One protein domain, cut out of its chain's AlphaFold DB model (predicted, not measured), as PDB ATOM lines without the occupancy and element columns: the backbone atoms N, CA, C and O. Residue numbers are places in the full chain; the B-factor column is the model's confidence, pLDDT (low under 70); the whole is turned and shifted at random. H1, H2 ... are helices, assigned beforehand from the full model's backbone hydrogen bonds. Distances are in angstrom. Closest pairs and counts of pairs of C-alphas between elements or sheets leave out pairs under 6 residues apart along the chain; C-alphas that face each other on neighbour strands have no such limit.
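What this domain is: This is residues 75 to 134 of the 208 residues of the protein "Hypothetical protein" of Darwinula stevensoni (UniProt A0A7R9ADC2). Little regular structure is present: H1 lies along one side, short H2 and H3 lie near it, and long loops make most of the rest. Residues 128 to 134 trail away from the helices. The printed part has 60 residues, 20 of them in three named helices, in the order H1, H2, H3, with no named strand; the class is all helix. It is only just loose, close to compact, with a radius of gyration of the C-alphas of 12.8 A and spans of 35 by 32 by 19 A.

Where its parts are: H1, residues 75 to 85, runs 15.3 A from C-alpha 75 at (217.515, 439.416, 455.408). H2 is residues 105 to 109, 6.1 A. H3, residues 113 to 116, spans 4.9 A and ends at (221.402, 439.783, 461.802).

How they stand to each other: H1 is close to but not clearly touching H2, closest C-alphas Lys 79 and Phe 109, 5.7 A, and H3, Phe 75 and Ala 116, 7.5 A. H2 and H3 are only just apart, at 8.3 A. In H1 and H2 every O i to N i+4 pair is within hydrogen-bond range; H3 is too short for one.

The domain as a whole: The printed part has no cut. The link H1 to H2 is long, H2 to H3 tight. Residues 85 to 95, 98 and 128 to 134 have pLDDT under 70.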
ATOM      1  N   PHE A  75     218.314 439.293 454.190       82.38
ATOM      2  CA  PHE A  75     217.515 439.416 455.408       82.38
ATOM      3  C   PHE A  75     216.362 440.421 455.257       82.38
ATOM      4  O   PHE A  75     215.233 440.125 455.640       82.38
ATOM      5  N   THR A  76     216.620 441.584 454.652       84.44
ATOM      6  CA  THR A  76     215.614 442.633 454.440       84.44
ATOM      7  C   THR A  76     214.515 442.190 453.478       84.44
ATOM      8  O   THR A  76     213.344 442.450 453.741       84.44
ATOM      9  N   PHE A  77     214.871 441.489 452.400       82.56
ATOM     10  CA  PHE A  77     213.914 440.921 451.454       82.56
ATOM     11  C   PHE A  77     212.960 439.939 452.147       82.56
ATOM     12  O   PHE A  77     211.742 440.090 452.055       82.56
ATOM     13  N   PHE A  78     213.498 438.980 452.909       81.81
ATOM     14  CA  PHE A  78     212.672 438.003 453.626       81.81
ATOM     15  C   PHE A  78     211.843 438.632 454.746       81.81
ATOM     16  O   PHE A  78     210.687 438.251 454.920       81.81
ATOM     17  N   LYS A  79     212.391 439.627 455.456       83.94
ATOM     18  CA  LYS A  79     211.634 440.423 456.426       83.94
ATOM     19  C   LYS A  79     210.425 441.087 455.767       83.94
ATOM     20  O   LYS A  79     209.326 440.967 456.291       83.94
ATOM     21  N   GLY A  80     210.611 441.723 454.608       82.19
ATOM     22  CA  GLY A  80     209.526 442.371 453.868       82.19
ATOM     23  C   GLY A  80     208.405 441.400 453.490       82.19
ATOM     24  O   GLY A  80     207.243 441.662 453.793       82.19
ATOM     25  N   ILE A  81     208.756 440.240 452.921       78.44
ATOM     26  CA  ILE A  81     207.781 439.181 452.595       78.44
ATOM     27  C   ILE A  81     207.016 438.743 453.845       78.44
ATOM     28  O   ILE A  81     205.793 438.590 453.821       78.44
ATOM     29  N   TYR A  82     207.740 438.519 454.940       74.69
ATOM     30  CA  TYR A  82     207.139 438.053 456.175       74.69
ATOM     31  C   TYR A  82     206.203 439.108 456.779       74.69
ATOM     32  O   TYR A  82     205.073 438.776 457.124       74.69
ATOM     33  N   ASP A  83     206.609 440.378 456.822       75.00
ATOM     34  CA  ASP A  83     205.801 441.496 457.328       75.00
ATOM     35  C   ASP A  83     204.508 441.709 456.518       75.00
ATOM     36  O   ASP A  83     203.456 442.023 457.085       75.00
ATOM     37  N   GLU A  84     204.548 441.498 455.200       70.62
ATOM     38  CA  GLU A  84     203.354 441.498 454.346       70.62
ATOM     39  C   GLU A  84     202.428 440.313 454.670       70.62
ATOM     40  O   GLU A  84     201.216 440.488 454.830       70.62
ATOM     41  N   GLY A  85     203.003 439.118 454.847       62.94
ATOM     42  CA  GLY A  85     202.285 437.889 455.200       62.94
ATOM     43  C   GLY A  85     201.675 437.893 456.609       62.94
ATOM     44  O   GLY A  85     200.601 437.315 456.809       62.94
ATOM     45  N   ARG A  86     202.284 438.606 457.573       59.66
ATOM     46  CA  ARG A  86     201.769 438.784 458.952       59.66
ATOM     47  C   ARG A  86     200.348 439.345 458.981       59.66
ATOM     48  O   ARG A  86     199.586 439.047 459.896       59.66
ATOM     49  N   ARG A  87     199.952 440.134 457.974       52.03
ATOM     50  CA  ARG A  87     198.593 440.702 457.882       52.03
ATOM     51  C   ARG A  87     197.512 439.648 457.619       52.03
ATOM     52  O   ARG A  87     196.334 439.940 457.813       52.03
ATOM     53  N   HIS A  88     197.900 438.438 457.206       47.97
ATOM     54  CA  HIS A  88     196.991 437.392 456.740       47.97
ATOM     55  C   HIS A  88     197.093 436.058 457.503       47.97
ATOM     56  O   HIS A  88     196.238 435.198 457.301       47.97
ATOM     57  N   SER A  89     198.076 435.861 458.391       47.94
ATOM     58  CA  SER A  89     198.254 434.588 459.105       47.94
ATOM     59  C   SER A  89     198.940 434.769 460.460       47.94
ATOM     60  O   SER A  89     200.105 435.150 460.535       47.94
ATOM     61  N   VAL A  90     198.213 434.460 461.537       47.72
ATOM     62  CA  VAL A  90     198.727 434.371 462.911       47.72
ATOM     63  C   VAL A  90     198.637 432.908 463.327       47.72
ATOM     64  O   VAL A  90     197.659 432.505 463.952       47.72
ATOM     65  N   PHE A  91     199.617 432.081 462.965       50.97
ATOM     66  CA  PHE A  91     199.687 430.726 463.515       50.97
ATOM     67  C   PHE A  91     201.112 430.360 463.929       50.97
ATOM     68  O   PHE A  91     202.052 430.409 463.139       50.97
ATOM     69  N   ASN A  92     201.230 429.942 465.194       51.50
ATOM     70  CA  ASN A  92     202.433 429.542 465.938       51.50
ATOM     71  C   ASN A  92     203.136 428.273 465.392       51.50
ATOM     72  O   ASN A  92     203.743 427.531 466.157       51.50
ATOM     73  N   CYS A  93     203.007 427.972 464.099       56.69
ATOM     74  CA  CYS A  93     203.426 426.699 463.514       56.69
ATOM     75  C   CYS A  93     204.663 426.773 462.612       56.69
ATOM     76  O   CYS A  93     205.237 425.738 462.297       56.69
ATOM     77  N   GLN A  94     205.045 427.964 462.139       57.81
ATOM     78  CA  GLN A  94     206.158 428.113 461.187       57.81
ATOM     79  C   GLN A  94     207.529 428.067 461.860       57.81
ATOM     80  O   GLN A  94     208.532 427.784 461.211       57.81
ATOM     81  N   PHE A  95     207.577 428.360 463.158       67.50
ATOM     82  CA  PHE A  95     208.820 428.484 463.895       67.50
ATOM     83  C   PHE A  95     208.852 427.493 465.048       67.50
ATOM     84  O   PHE A  95     208.016 427.529 465.948       67.50
ATOM     85  N   PHE A  96     209.850 426.621 465.015       71.06
ATOM     86  CA  PHE A  96     210.109 425.660 466.071       71.06
ATOM     87  C   PHE A  96     211.388 426.079 466.793       71.06
ATOM     88  O   PHE A  96     212.480 425.825 466.277       71.06
ATOM     89  N   PRO A  97     211.281 426.719 467.968       71.00
ATOM     90  CA  PRO A  97     212.452 427.186 468.690       71.00
ATOM     91  C   PRO A  97     213.284 425.991 469.166       71.00
ATOM     92  O   PRO A  97     212.816 425.155 469.940       71.00
ATOM     93  N   TYR A  98     214.531 425.909 468.707       68.88
ATOM     94  CA  TYR A  98     215.496 424.899 469.131       68.88
ATOM     95  C   TYR A  98     216.783 425.563 469.599       68.88
ATOM     96  O   TYR A  98     217.472 426.198 468.808       68.88
ATOM     97  N   GLN A  99     217.094 425.405 470.890       75.75
ATOM     98  CA  GLN A  99     218.290 425.979 471.522       75.75
ATOM     99  C   GLN A  99     218.516 427.464 471.175       75.75
ATOM    100  O   GLN A  99     219.642 427.895 470.947       75.75
ATOM    101  N   THR A 100     217.437 428.244 471.125       80.69
ATOM    102  CA  THR A 100     217.472 429.668 470.788       80.69
ATOM    103  C   THR A 100     216.618 430.477 471.757       80.69
ATOM    104  O   THR A 100     215.695 429.957 472.385       80.69
ATOM    105  N   GLU A 101     216.962 431.755 471.878       82.88
ATOM    106  CA  GLU A 101     216.210 432.793 472.569       82.88
ATOM    107  C   GLU A 101     214.906 433.180 471.854       82.88
ATOM    108  O   GLU A 101     213.980 433.648 472.515       82.88
ATOM    109  N   PHE A 102     214.824 432.966 470.537       82.19
ATOM    110  CA  PHE A 102     213.676 433.361 469.726       82.19
ATOM    111  C   PHE A 102     212.482 432.429 469.939       82.19
ATOM    112  O   PHE A 102     212.638 431.214 470.062       82.19
ATOM    113  N   ARG A 103     211.272 432.989 469.933       78.81
ATOM    114  CA  ARG A 103     209.997 432.263 470.063       78.81
ATOM    115  C   ARG A 103     209.181 432.241 468.780       78.81
ATOM    116  O   ARG A 103     208.325 431.371 468.629       78.81
ATOM    117  N   SER A 104     209.442 433.166 467.865       77.38
ATOM    118  CA  SER A 104     208.810 433.227 466.549       77.38
ATOM    119  C   SER A 104     209.781 433.761 465.498       77.38
ATOM    120  O   SER A 104     210.819 434.339 465.827       77.38
ATOM    121  N   LEU A 105     209.418 433.603 464.221       78.25
ATOM    122  CA  LEU A 105     210.111 434.293 463.132       78.25
ATOM    123  C   LEU A 105     209.968 435.817 463.241       78.25
ATOM    124  O   LEU A 105     210.832 436.522 462.731       78.25
ATOM    125  N   ASP A 106     208.945 436.336 463.931       80.75
ATOM    126  CA  ASP A 106     208.846 437.777 464.170       80.75
ATOM    127  C   ASP A 106     210.034 438.289 464.977       80.75
ATOM    128  O   ASP A 106     210.701 439.229 464.558       80.75
ATOM    129  N   GLU A 107     210.342 437.618 466.090       84.25
ATOM    130  CA  GLU A 107     211.480 437.979 466.937       84.25
ATOM    131  C   GLU A 107     212.813 437.833 466.187       84.25
ATOM    132  O   GLU A 107     213.728 438.627 466.397       84.25
ATOM    133  N   VAL A 108     212.912 436.859 465.271       84.62
ATOM    134  CA  VAL A 108     214.067 436.719 464.371       84.62
ATOM    135  C   VAL A 108     214.169 437.932 463.444       84.62
ATOM    136  O   VAL A 108     215.226 438.546 463.341       84.62
ATOM    137  N   PHE A 109     213.085 438.322 462.773       85.69
ATOM    138  CA  PHE A 109     213.116 439.444 461.834       85.69
ATOM    139  C   PHE A 109     213.196 440.820 462.510       85.69
ATOM    140  O   PHE A 109     213.585 441.793 461.861       85.69
ATOM    141  N   ASP A 110     212.884 440.922 463.801       87.38
ATOM    142  CA  ASP A 110     212.988 442.156 464.588       87.38
ATOM    143  C   ASP A 110     214.321 442.316 465.332       87.38
ATOM    144  O   ASP A 110     214.512 443.282 466.072       87.38
ATOM    145  N   MET A 111     215.284 441.421 465.095       84.69
ATOM    146  CA  MET A 111     216.626 441.564 465.647       84.69
ATOM    147  C   MET A 111     217.394 442.760 465.060       84.69
ATOM    148  O   MET A 111     217.174 443.178 463.922       84.69
ATOM    149  N   ASP A 112     218.352 443.283 465.830       86.31
ATOM    150  CA  ASP A 112     219.234 444.365 465.381       86.31
ATOM    151  C   ASP A 112     220.041 443.977 464.125       86.31
ATOM    152  O   ASP A 112     220.461 442.830 463.968       86.31
ATOM    153  N   PHE A 113     220.340 444.937 463.247       82.12
ATOM    154  CA  PHE A 113     221.114 444.677 462.025       82.12
ATOM    155  C   PHE A 113     222.499 444.076 462.302       82.12
ATOM    156  O   PHE A 113     222.964 443.214 461.556       82.12
ATOM    157  N   SER A 114     223.157 444.484 463.387       80.19
ATOM    158  CA  SER A 114     224.473 443.963 463.781       80.19
ATOM    159  C   SER A 114     224.380 442.496 464.213       80.19
ATOM    160  O   SER A 114     225.286 441.704 463.932       80.19
ATOM    161  N   ARG A 115     223.257 442.123 464.844       81.00
ATOM    162  CA  ARG A 115     222.902 440.745 465.204       81.00
ATOM    163  C   ARG A 115     222.591 439.919 463.956       81.00
ATOM    164  O   ARG A 115     223.122 438.814 463.828       81.00
ATOM    165  N   ALA A 116     221.783 440.454 463.041       83.44
ATOM    166  CA  ALA A 116     221.402 439.783 461.802       83.44
ATOM    167  C   ALA A 116     222.624 439.468 460.925       83.44
ATOM    168  O   ALA A 116     222.762 438.356 460.423       83.44
ATOM    169  N   ASN A 117     223.568 440.409 460.843       79.62
ATOM    170  CA  ASN A 117     224.823 440.261 460.104       79.62
ATOM    171  C   ASN A 117     225.893 439.430 460.835       79.62
ATOM    172  O   ASN A 117     227.014 439.323 460.341       79.62
ATOM    173  N   MET A 118     225.583 438.874 462.012       78.31
ATOM    174  CA  MET A 118     226.515 438.091 462.839       78.31
ATOM    175  C   MET A 118     227.855 438.803 463.075       78.31
ATOM    176  O   MET A 118     228.926 438.194 463.026       78.31
ATOM    177  N   THR A 119     227.804 440.116 463.314       81.00
ATOM    178  CA  THR A 119     229.012 440.906 463.581       81.00
ATOM    179  C   THR A 119     229.755 440.386 464.824       81.00
ATOM    180  O   THR A 119     229.124 439.838 465.739       81.00
ATOM    181  N   PRO A 120     231.095 440.536 464.892       85.31
ATOM    182  CA  PRO A 120     231.873 440.056 466.031       85.31
ATOM    183  C   PRO A 120     231.343 440.604 467.363       85.31
ATOM    184  O   PRO A 120     231.179 441.811 467.520       85.31
ATOM    185  N   GLY A 121     231.095 439.714 468.327       82.62
ATOM    186  CA  GLY A 121     230.549 440.060 469.646       82.62
ATOM    187  C   GLY A 121     229.074 439.695 469.848       82.62
ATOM    188  O   GLY A 121     228.620 439.674 470.989       82.62
ATOM    189  N   PHE A 122     228.344 439.336 468.787       75.31
ATOM    190  CA  PHE A 122     226.988 438.789 468.884       75.31
ATOM    191  C   PHE A 122     226.992 437.249 468.858       75.31
ATOM    192  O   PHE A 122     227.863 436.619 468.263       75.31
ATOM    193  N   VAL A 123     226.006 436.626 469.513       75.62
ATOM    194  CA  VAL A 123     225.874 435.156 469.627       75.62
ATOM    195  C   VAL A 123     225.493 434.546 468.272       75.62
ATOM    196  O   VAL A 123     224.529 434.995 467.710       75.62
ATOM    197  N   PRO A 124     226.116 433.532 467.674       79.19
ATOM    198  CA  PRO A 124     225.642 433.013 466.375       79.19
ATOM    199  C   PRO A 124     224.170 432.537 466.386       79.19
ATOM    200  O   PRO A 124     223.673 432.090 467.417       79.19
ATOM    201  N   TRP A 125     223.458 432.645 465.260       77.00
ATOM    202  CA  TRP A 125     222.074 432.166 465.099       77.00
ATOM    203  C   TRP A 125     221.861 431.598 463.695       77.00
ATOM    204  O   TRP A 125     222.603 431.929 462.770       77.00
ATOM    205  N   TYR A 126     220.860 430.735 463.531       77.44
ATOM    206  CA  TYR A 126     220.482 430.189 462.230       77.44
ATOM    207  C   TYR A 126     218.983 429.881 462.190       77.44
ATOM    208  O   TYR A 126     218.379 429.562 463.213       77.44
ATOM    209  N   VAL A 127     218.398 429.939 460.995       71.00
ATOM    210  CA  VAL A 127     217.071 429.383 460.712       71.00
ATOM    211  C   VAL A 127     217.276 428.180 459.805       71.00
ATOM    212  O   VAL A 127     217.969 428.267 458.795       71.00
ATOM    213  N   GLY A 128     216.707 427.041 460.185       67.94
ATOM    214  CA  GLY A 128     216.781 425.806 459.415       67.94
ATOM    215  C   GLY A 128     215.450 425.069 459.445       67.94
ATOM    216  O   GLY A 128     214.625 425.294 460.326       67.94
ATOM    217  N   CYS A 129     215.248 424.176 458.481       60.50
ATOM    218  CA  CYS A 129     214.101 423.277 458.452       60.50
ATOM    219  C   CYS A 129     214.517 421.892 458.977       60.50
ATOM    220  O   CYS A 129     215.638 421.439 458.723       60.50
ATOM    221  N   TYR A 130     213.629 421.201 459.701       49.47
ATOM    222  CA  TYR A 130     213.866 419.810 460.089       49.47
ATOM    223  C   TYR A 130     213.726 418.903 458.867       49.47
ATOM    224  O   TYR A 130     212.629 418.481 458.511       49.47
ATOM    225  N   ALA A 131     214.848 418.539 458.257       39.88
ATOM    226  CA  ALA A 131     214.886 417.410 457.344       39.88
ATOM    227  C   ALA A 131     214.913 416.112 458.169       39.88
ATOM    228  O   ALA A 131     215.977 415.630 458.564       39.88
ATOM    229  N   TYR A 132     213.749 415.512 458.432       36.78
ATOM    230  CA  TYR A 132     213.718 414.073 458.693       36.78
ATOM    231  C   TYR A 132     214.049 413.372 457.379       36.78
ATOM    232  O   TYR A 132     213.157 413.100 456.585       36.78
ATOM    233  N   THR A 133     215.339 413.154 457.132       37.22
ATOM    234  CA  THR A 133     215.962 412.038 456.392       37.22
ATOM    235  C   THR A 133     217.301 412.481 455.802       37.22
ATOM    236  O   THR A 133     217.494 413.618 455.377       37.22
ATOM    237  N   GLY A 134     218.275 411.570 455.841       43.72
ATOM    238  CA  GLY A 134     219.608 411.798 455.305       43.72
ATOM    239  C   GLY A 134     219.604 411.893 453.781       43.72
ATOM    240  O   GLY A 134     219.074 411.009 453.114       43.72
TER     241      GLY A 134